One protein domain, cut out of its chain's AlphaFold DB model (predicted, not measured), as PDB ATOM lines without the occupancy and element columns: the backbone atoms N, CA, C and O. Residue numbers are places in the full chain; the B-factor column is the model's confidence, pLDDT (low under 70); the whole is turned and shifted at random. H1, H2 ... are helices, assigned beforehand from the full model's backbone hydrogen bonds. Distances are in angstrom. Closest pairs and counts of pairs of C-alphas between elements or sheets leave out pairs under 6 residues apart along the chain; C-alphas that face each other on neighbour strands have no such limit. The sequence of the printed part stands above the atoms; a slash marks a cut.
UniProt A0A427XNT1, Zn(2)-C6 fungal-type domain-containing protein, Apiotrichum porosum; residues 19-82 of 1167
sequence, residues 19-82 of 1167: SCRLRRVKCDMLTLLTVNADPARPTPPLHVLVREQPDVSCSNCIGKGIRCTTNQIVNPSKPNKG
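Overview. This is residues 19 to 82 of the 1167 residues of the protein "Zn(2)-C6 fungal-type domain-containing protein" of Apiotrichum porosum (UniProt A0A427XNT1). Little regular structure is here: a flat domain, mostly loop, in which H3 and H5 pack together, with H2 nearby and H1 and H4 farther out. The H2 to H3 link loops out and folds back, and residues 77 to 82 stick out as a tail. The printed part has 64 residues, 25 of them in five named helices, H1 to H5 in order, with no named strand: all helix. It is only just loose, close to compact, radius of gyration of the C-alphas 12.9 A, spans 36 by 34 by 18 A.

Along the chain. Find C-alpha 46 at (-25.323, 78.171, 143.981); from there H3, the longest helix, runs 9.9 A through residues 46 to 52. H2 takes residues 29 to 34, 8.7 A. Look for H5 at residues 71 to 74, 5.2 A, ending at C-alpha 74, (-32.622, 74.034, 144.059). H1 is residues 19 to 22, 5.4 A, and H4 residues 59 to 62, 5.0 A.

Arrangement. H3 touches H5; the closest C-alphas, His 47 and Val 74, are 4.9 A apart. H2 and H3 only just touch, with 3 pairs of C-alphas within 8 A, the closest Leu 30 and Leu 46 at 6.2 A, at a steep tilt of 67 degrees, the same way. H1 and H4 only just touch, also with 3 pairs, the closest Ser 19 and Cys 61 at 7.3 A. H2 has each O i to N i+4 pair within hydrogen-bond range, H3 2 of 3, and H1, H4 and H5 are too short for one.

Size, cuts and confidence. The C-alphas farthest apart, Asp 38 and Gly 82, are 37.5 A apart. The printed part has no cut; the H2 to H3 link is long. Residues 78 to 82 are under pLDDT 70.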
ATOM      1  N   SER A  19     -36.943  82.654 152.117       96.31
ATOM      2  CA  SER A  19     -37.175  83.507 153.294       96.31
ATOM      3  C   SER A  19     -36.523  84.898 153.191       96.31
ATOM      4  O   SER A  19     -37.122  85.888 153.617       96.31
ATOM      5  N   CYS A  20     -35.323  85.009 152.603       96.75
ATOM      6  CA  CYS A  20     -34.681  86.308 152.352       96.75
ATOM      7  C   CYS A  20     -35.285  87.022 151.136       96.75
ATOM      8  O   CYS A  20     -35.456  88.241 151.171       96.75
ATOM      9  N   ARG A  21     -35.655  86.270 150.086       94.75
ATOM     10  CA  ARG A  21     -36.326  86.787 148.883       94.75
ATOM     11  C   ARG A  21     -37.666  87.438 149.232       94.75
ATOM     12  O   ARG A  21     -37.898  88.573 148.828       94.75
ATOM     13  N   LEU A  22     -38.508  86.750 150.009       93.00
ATOM     14  CA  LEU A  22     -39.805  87.255 150.479       93.00
ATOM     15  C   LEU A  22     -39.654  88.552 151.283       93.00
ATOM     16  O   LEU A  22     -40.373  89.516 151.046       93.00
ATOM     17  N   ARG A  23     -38.667  88.608 152.186       91.25
ATOM     18  CA  ARG A  23     -38.393  89.782 153.036       91.25
ATOM     19  C   ARG A  23     -37.525  90.858 152.362       91.25
ATOM     20  O   ARG A  23     -37.121  91.800 153.033       91.25
ATOM     21  N   ARG A  24     -37.215  90.720 151.064       92.81
ATOM     22  CA  ARG A  24     -36.366  91.625 150.257       92.81
ATOM     23  C   ARG A  24     -34.977  91.937 150.862       92.81
ATOM     24  O   ARG A  24     -34.372  92.949 150.519       92.81
ATOM     25  N   VAL A  25     -34.437  91.066 151.721       93.88
ATOM     26  CA  VAL A  25     -33.125  91.255 152.378       93.88
ATOM     27  C   VAL A  25     -31.986  90.553 151.634       93.88
ATOM     28  O   VAL A  25     -32.179  89.534 150.966       93.88
ATOM     29  N   LYS A  26     -30.763  91.081 151.772       94.12
ATOM     30  CA  LYS A  26     -29.548  90.491 151.189       94.12
ATOM     31  C   LYS A  26     -29.262  89.126 151.824       94.12
ATOM     32  O   LYS A  26     -29.079  89.029 153.035       94.12
ATOM     33  N   CYS A  27     -29.188  88.086 150.998       97.12
ATOM     34  CA  CYS A  27     -28.823  86.739 151.424       97.12
ATOM     35  C   CYS A  27     -27.311  86.516 151.268       97.12
ATOM     36  O   CYS A  27     -26.727  86.857 150.240       97.12
ATOM     37  N   ASP A  28     -26.696  85.937 152.292       96.44
ATOM     38  CA  ASP A  28     -25.265  85.632 152.409       96.44
ATOM     39  C   ASP A  28     -24.932  84.150 152.135       96.44
ATOM     40  O   ASP A  28     -23.768  83.758 152.173       96.44
ATOM     41  N   MET A  29     -25.938  83.337 151.787       95.81
ATOM     42  CA  MET A  29     -25.819  81.889 151.547       95.81
ATOM     43  C   MET A  29     -24.721  81.509 150.546       95.81
ATOM     44  O   MET A  29     -23.995  80.549 150.778       95.81
ATOM     45  N   LEU A  30     -24.570  82.269 149.452       95.56
ATOM     46  CA  LEU A  30     -23.488  82.029 148.493       95.56
ATOM     47  C   LEU A  30     -22.117  82.222 149.143       95.56
ATOM     48  O   LEU A  30     -21.249  81.386 148.940       95.56
ATOM     49  N   THR A  31     -21.931  83.280 149.937       94.88
ATOM     50  CA  THR A  31     -20.663  83.536 150.626       94.88
ATOM     51  C   THR A  31     -20.319  82.369 151.542       94.88
ATOM     52  O   THR A  31     -19.256  81.779 151.365       94.88
ATOM     53  N   LEU A  32     -21.241  81.985 152.437       95.69
ATOM     54  CA  LEU A  32     -21.063  80.889 153.401       95.69
ATOM     55  C   LEU A  32     -20.644  79.577 152.725       95.69
ATOM     56  O   LEU A  32     -19.647  78.974 153.113       95.69
ATOM     57  N   LEU A  33     -21.353  79.182 151.664       94.62
ATOM     58  CA  LEU A  33     -21.075  77.953 150.917       94.62
ATOM     59  C   LEU A  33     -19.750  77.985 150.133       94.62
ATOM     60  O   LEU A  33     -19.243  76.935 149.748       94.62
ATOM     61  N   THR A  34     -19.180  79.171 149.893       93.88
ATOM     62  CA  THR A  34     -17.897  79.336 149.186       93.88
ATOM     63  C   THR A  34     -16.674  79.474 150.091       93.88
ATOM     64  O   THR A  34     -15.565  79.396 149.574       93.88
ATOM     65  N   VAL A  35     -16.828  79.627 151.415       89.94
ATOM     66  CA  VAL A  35     -15.679  79.807 152.338       89.94
ATOM     67  C   VAL A  35     -14.722  78.606 152.306       89.94
ATOM     68  O   VAL A  35     -13.514  78.781 152.426       89.94
ATOM     69  N   ASN A  36     -15.256  77.402 152.080       80.06
ATOM     70  CA  ASN A  36     -14.496  76.148 152.048       80.06
ATOM     71  C   ASN A  36     -14.101  75.706 150.622       80.06
ATOM     72  O   ASN A  36     -13.672  74.568 150.432       80.06
ATOM     73  N   ALA A  37     -14.288  76.554 149.604       80.69
ATOM     74  CA  ALA A  37     -13.953  76.219 148.221       80.69
ATOM     75  C   ALA A  37     -12.476  76.525 147.912       80.69
ATOM     76  O   ALA A  37     -12.013  77.646 148.109       80.69
ATOM     77  N   ASP A  38     -11.760  75.537 147.372       86.19
ATOM     78  CA  ASP A  38     -10.398  75.696 146.846       86.19
ATOM     79  C   ASP A  38     -10.356  76.816 145.778       86.19
ATOM     80  O   ASP A  38     -11.034  76.688 144.751       86.19
ATOM     81  N   PRO A  39      -9.572  77.900 145.970       83.88
ATOM     82  CA  PRO A  39      -9.510  79.019 145.029       83.88
ATOM     83  C   PRO A  39      -8.916  78.647 143.662       83.88
ATOM     84  O   PRO A  39      -9.071  79.415 142.714       83.88
ATOM     85  N   ALA A  40      -8.270  77.481 143.525       89.56
ATOM     86  CA  ALA A  40      -7.828  76.956 142.234       89.56
ATOM     87  C   ALA A  40      -8.971  76.339 141.398       89.56
ATOM     88  O   ALA A  40      -8.774  76.051 140.215       89.56
ATOM     89  N   ARG A  41     -10.169  76.131 141.971       88.12
ATOM     90  CA  ARG A  41     -11.327  75.547 141.272       88.12
ATOM     91  C   ARG A  41     -12.388  76.597 140.911       88.12
ATOM     92  O   ARG A  41     -12.719  77.454 141.730       88.12
ATOM     93  N   PRO A  42     -12.998  76.521 139.710       90.25
ATOM     94  CA  PRO A  42     -14.095  77.409 139.341       90.25
ATOM     95  C   PRO A  42     -15.309  77.157 140.244       90.25
ATOM     96  O   PRO A  42     -15.797  76.032 140.347       90.25
ATOM     97  N   THR A  43     -15.807  78.212 140.892       88.94
ATOM     98  CA  THR A  43     -16.883  78.120 141.887       88.94
ATOM     99  C   THR A  43     -18.163  77.505 141.294       88.94
ATOM    100  O   THR A  43     -18.703  78.072 140.334       88.94
ATOM    101  N   PRO A  44     -18.702  76.406 141.861       91.50
ATOM    102  CA  PRO A  44     -19.960  75.824 141.403       91.50
ATOM    103  C   PRO A  44     -21.132  76.820 141.491       91.50
ATOM    104  O   PRO A  44     -21.140  77.715 142.344       91.50
ATOM    105  N   PRO A  45     -22.159  76.696 140.629       92.25
ATOM    106  CA  PRO A  45     -23.350  77.532 140.730       92.25
ATOM    107  C   PRO A  45     -24.106  77.231 142.034       92.25
ATOM    108  O   PRO A  45     -24.167  76.086 142.473       92.25
ATOM    109  N   LEU A  46     -24.740  78.248 142.629       93.56
ATOM    110  CA  LEU A  46     -25.323  78.171 143.981       93.56
ATOM    111  C   LEU A  46     -26.278  76.979 144.203       93.56
ATOM    112  O   LEU A  46     -26.313  76.421 145.292       93.56
ATOM    113  N   HIS A  47     -27.022  76.558 143.178       94.25
ATOM    114  CA  HIS A  47     -27.937  75.415 143.270       94.25
ATOM    115  C   HIS A  47     -27.241  74.047 143.375       94.25
ATOM    116  O   HIS A  47     -27.894  73.083 143.762       94.25
ATOM    117  N   VAL A  48     -25.954  73.952 143.026       94.12
ATOM    118  CA  VAL A  48     -25.113  72.769 143.265       94.12
ATOM    119  C   VAL A  48     -24.606  72.804 144.702       94.12
ATOM    120  O   VAL A  48     -24.900  71.881 145.452       94.12
ATOM    121  N   LEU A  49     -24.007  73.920 145.133       95.25
ATOM    122  CA  LEU A  49     -23.520  74.100 146.510       95.25
ATOM    123  C   LEU A  49     -24.614  73.841 147.568       95.25
ATOM    124  O   LEU A  49     -24.370  73.195 148.579       95.25
ATOM    125  N   VAL A  50     -25.845  74.297 147.313       96.00
ATOM    126  CA  VAL A  50     -27.008  74.060 148.191       96.00
ATOM    127  C   VAL A  50     -27.493  72.599 148.168       96.00
ATOM    128  O   VAL A  50     -28.093  72.149 149.137       96.00
ATOM    129  N   ARG A  51     -27.252  71.840 147.090       95.19
ATOM    130  CA  ARG A  51     -27.531  70.387 147.051       95.19
ATOM    131  C   ARG A  51     -26.442  69.578 147.755       95.19
ATOM    132  O   ARG A  51     -26.747  68.535 148.315       95.19
ATOM    133  N   GLU A  52     -25.201  70.056 147.718       95.88
ATOM    134  CA  GLU A  52     -24.051  69.456 148.407       95.88
ATOM    135  C   GLU A  52     -24.076  69.724 149.922       95.88
ATOM    136  O   GLU A  52     -23.580  68.909 150.693       95.88
ATOM    137  N   GLN A  53     -24.658  70.849 150.355       96.12
ATOM    138  CA  GLN A  53     -24.714  71.285 151.757       96.12
ATOM    139  C   GLN A  53     -26.122  71.821 152.121       96.12
ATOM    140  O   GLN A  53     -26.291  73.029 152.329       96.12
ATOM    141  N   PRO A  54     -27.155  70.957 152.185       95.62
ATOM    142  CA  PRO A  54     -28.549  71.381 152.368       95.62
ATOM    143  C   PRO A  54     -28.846  71.997 153.745       95.62
ATOM    144  O   PRO A  54     -29.768  72.804 153.862       95.62
ATOM    145  N   ASP A  55     -28.064  71.656 154.772       95.88
ATOM    146  CA  ASP A  55     -28.277  72.103 156.157       95.88
ATOM    147  C   ASP A  55     -27.774  73.536 156.429       95.88
ATOM    148  O   ASP A  55     -28.100  74.141 157.456       95.88
ATOM    149  N   VAL A  56     -26.995  74.118 155.507       96.69
ATOM    150  CA  VAL A  56     -26.412  75.458 155.666       96.69
ATOM    151  C   VAL A  56     -27.491  76.531 155.516       96.69
ATOM    152  O   VAL A  56     -27.898  76.904 154.417       96.69
ATOM    153  N   SER A  57     -27.931  77.081 156.646       97.69
ATOM    154  CA  SER A  57     -28.813  78.252 156.695       97.69
ATOM    155  C   SER A  57     -28.025  79.561 156.588       97.69
ATOM    156  O   SER A  57     -26.934  79.688 157.135       97.69
ATOM    157  N   CYS A  58     -28.584  80.575 155.919       97.62
ATOM    158  CA  CYS A  58     -27.938  81.891 155.832       97.62
ATOM    159  C   CYS A  58     -28.044  82.683 157.146       97.62
ATOM    160  O   CYS A  58     -29.060  82.574 157.846       97.62
ATOM    161  N   SER A  59     -27.059  83.533 157.452       97.31
ATOM    162  CA  SER A  59     -26.964  84.240 158.742       97.31
ATOM    163  C   SER A  59     -28.197  85.106 159.024       97.31
ATOM    164  O   SER A  59     -28.677  85.160 160.154       97.31
ATOM    165  N   ASN A  60     -28.779  85.711 157.981       96.06
ATOM    166  CA  ASN A  60     -30.006  86.516 158.075       96.06
ATOM    167  C   ASN A  60     -31.276  85.714 158.439       96.06
ATOM    168  O   ASN A  60     -32.261  86.300 158.890       96.06
ATOM    169  N   CYS A  61     -31.273  84.390 158.248       97.62
ATOM    170  CA  CYS A  61     -32.335  83.497 158.720       97.62
ATOM    171  C   CYS A  61     -32.060  83.021 160.150       97.62
ATOM    172  O   CYS A  61     -32.956  83.103 160.991       97.62
ATOM    173  N   ILE A  62     -30.816  82.611 160.433       97.31
ATOM    174  CA  ILE A  62     -30.367  82.158 161.760       97.31
ATOM    175  C   ILE A  62     -30.602  83.256 162.805       97.31
ATOM    176  O   ILE A  62     -31.357  83.052 163.751       97.31
ATOM    177  N   GLY A  63     -30.058  84.458 162.583       95.75
ATOM    178  CA  GLY A  63     -30.173  85.599 163.502       95.75
ATOM    179  C   GLY A  63     -31.583  86.187 163.652       95.75
ATOM    180  O   GLY A  63     -31.762  87.150 164.389       95.75
ATOM    181  N   LYS A  64     -32.585  85.635 162.954       94.88
ATOM    182  CA  LYS A  64     -34.004  86.004 163.085       94.88
ATOM    183  C   LYS A  64     -34.900  84.832 163.508       94.88
ATOM    184  O   LYS A  64     -36.115  85.000 163.546       94.88
ATOM    185  N   GLY A  65     -34.333  83.652 163.785       95.06
ATOM    186  CA  GLY A  65     -35.093  82.449 164.151       95.06
ATOM    187  C   GLY A  65     -36.000  81.905 163.038       95.06
ATOM    188  O   GLY A  65     -36.967  81.201 163.316       95.06
ATOM    189  N   ILE A  66     -35.732  82.242 161.770       95.62
ATOM    190  CA  ILE A  66     -36.579  81.867 160.628       95.62
ATOM    191  C   ILE A  66     -35.982  80.633 159.950       95.62
ATOM    192  O   ILE A  66     -34.804  80.644 159.591       95.62
ATOM    193  N   ARG A  67     -36.796  79.605 159.668       96.00
ATOM    194  CA  ARG A  67     -36.365  78.479 158.821       96.00
ATOM    195  C   ARG A  67     -35.867  79.003 157.467       96.00
ATOM    196  O   ARG A  67     -36.588  79.697 156.744       96.00
ATOM    197  N   CYS A  68     -34.629  78.669 157.124       97.38
ATOM    198  CA  CYS A  68     -34.081  78.938 155.805       97.38
ATOM    199  C   CYS A  68     -34.615  77.872 154.840       97.38
ATOM    200  O   CYS A  68     -34.432  76.683 155.087       97.38
ATOM    201  N   THR A  69     -35.298  78.271 153.767       96.88
ATOM    202  CA  THR A  69     -35.713  77.348 152.701       96.88
ATOM    203  C   THR A  69     -35.083  77.770 151.383       96.88
ATOM    204  O   THR A  69     -34.940  78.960 151.091       96.88
ATOM    205  N   THR A  70     -34.652  76.790 150.601       96.44
ATOM    206  CA  THR A  70     -33.836  76.992 149.397       96.44
ATOM    207  C   THR A  70     -34.522  76.463 148.138       96.44
ATOM    208  O   THR A  70     -33.876  76.259 147.107       96.44
ATOM    209  N   ASN A  71     -35.841  76.256 148.191       94.06
ATOM    210  CA  ASN A  71     -36.577  75.542 147.153       94.06
ATOM    211  C   ASN A  71     -36.490  76.250 145.798       94.06
ATOM    212  O   ASN A  71     -36.286  75.576 144.793       94.06
ATOM    213  N   GLN A  72     -36.535  77.586 145.745       91.06
ATOM    214  CA  GLN A  72     -36.390  78.326 144.484       91.06
ATOM    215  C   GLN A  72     -34.933  78.455 143.999       91.06
ATOM    216  O   GLN A  72     -34.705  78.905 142.875       91.06
ATOM    217  N   ILE A  73     -33.946  78.052 144.810       93.69
ATOM    218  CA  ILE A  73     -32.548  77.891 144.377       93.69
ATOM    219  C   ILE A  73     -32.367  76.501 143.748       93.69
ATOM    220  O   ILE A  73     -31.859  76.392 142.636       93.69
ATOM    221  N   VAL A  74     -32.792  75.447 144.455       93.50
ATOM    222  CA  VAL A  74     -32.622  74.034 144.059       93.50
ATOM    223  C   VAL A  74     -33.522  73.657 142.881       93.50
ATOM    224  O   VAL A  74     -33.093  72.917 141.991       93.50
ATOM    225  N   ASN A  75     -34.750  74.177 142.887       89.50
ATOM    226  CA  ASN A  75     -35.816  73.955 141.914       89.50
ATOM    227  C   ASN A  75     -36.364  75.319 141.449       89.50
ATOM    228  O   ASN A  75     -37.479  75.702 141.819       89.50
ATOM    229  N   PRO A  76     -35.589  76.099 140.671       80.94
ATOM    230  CA  PRO A  76     -36.056  77.384 140.171       80.94
ATOM    231  C   PRO A  76     -37.319  77.184 139.330       80.94
ATOM    232  O   PRO A  76     -37.352  76.337 138.430       80.94
ATOM    233  N   SER A  77     -38.364  77.964 139.615       75.75
ATOM    234  CA  SER A  77     -39.596  77.936 138.829       75.75
ATOM    235  C   SER A  77     -39.272  78.190 137.353       75.75
ATOM    236  O   SER A  77     -38.451  79.052 137.027       75.75
ATOM    237  N   LYS A  78     -39.874  77.382 136.463       68.88
ATOM    238  CA  LYS A  78     -39.571  77.383 135.020       68.88
ATOM    239  C   LYS A  78     -39.583  78.829 134.503       68.88
ATOM    240  O   LYS A  78     -40.594  79.501 134.705       68.88
ATOM    241  N   PRO A  79     -38.500  79.317 133.867       56.34
ATOM    242  CA  PRO A  79     -38.342  80.738 133.583       56.34
ATOM    243  C   PRO A  79     -39.526  81.266 132.774       56.34
ATOM    244  O   PRO A  79     -39.902  80.669 131.759       56.34
ATOM    245  N   ASN A  80     -40.115  82.376 133.236       49.28
ATOM    246  CA  ASN A  80     -41.307  82.971 132.633       49.28
ATOM    247  C   ASN A  80     -41.127  83.100 131.112       49.28
ATOM    248  O   ASN A  80     -40.119  83.626 130.632       49.28
ATOM    249  N   LYS A  81     -42.120  82.609 130.353       54.00
ATOM    250  CA  LYS A  81     -42.012  82.260 128.918       54.00
ATOM    251  C   LYS A  81     -41.546  83.402 127.991       54.00
ATOM    252  O   LYS A  81     -41.165  83.135 126.852       54.00
ATOM    253  N   GLY A  82     -41.538  84.651 128.464       56.12
ATOM    254  CA  GLY A  82     -41.045  85.825 127.738       56.12
ATOM    255  C   GLY A  82     -39.590  85.713 127.267       56.12
ATOM    256  O   GLY A  82     -39.304  86.115 126.145       56.12
TER     257      GLY A  82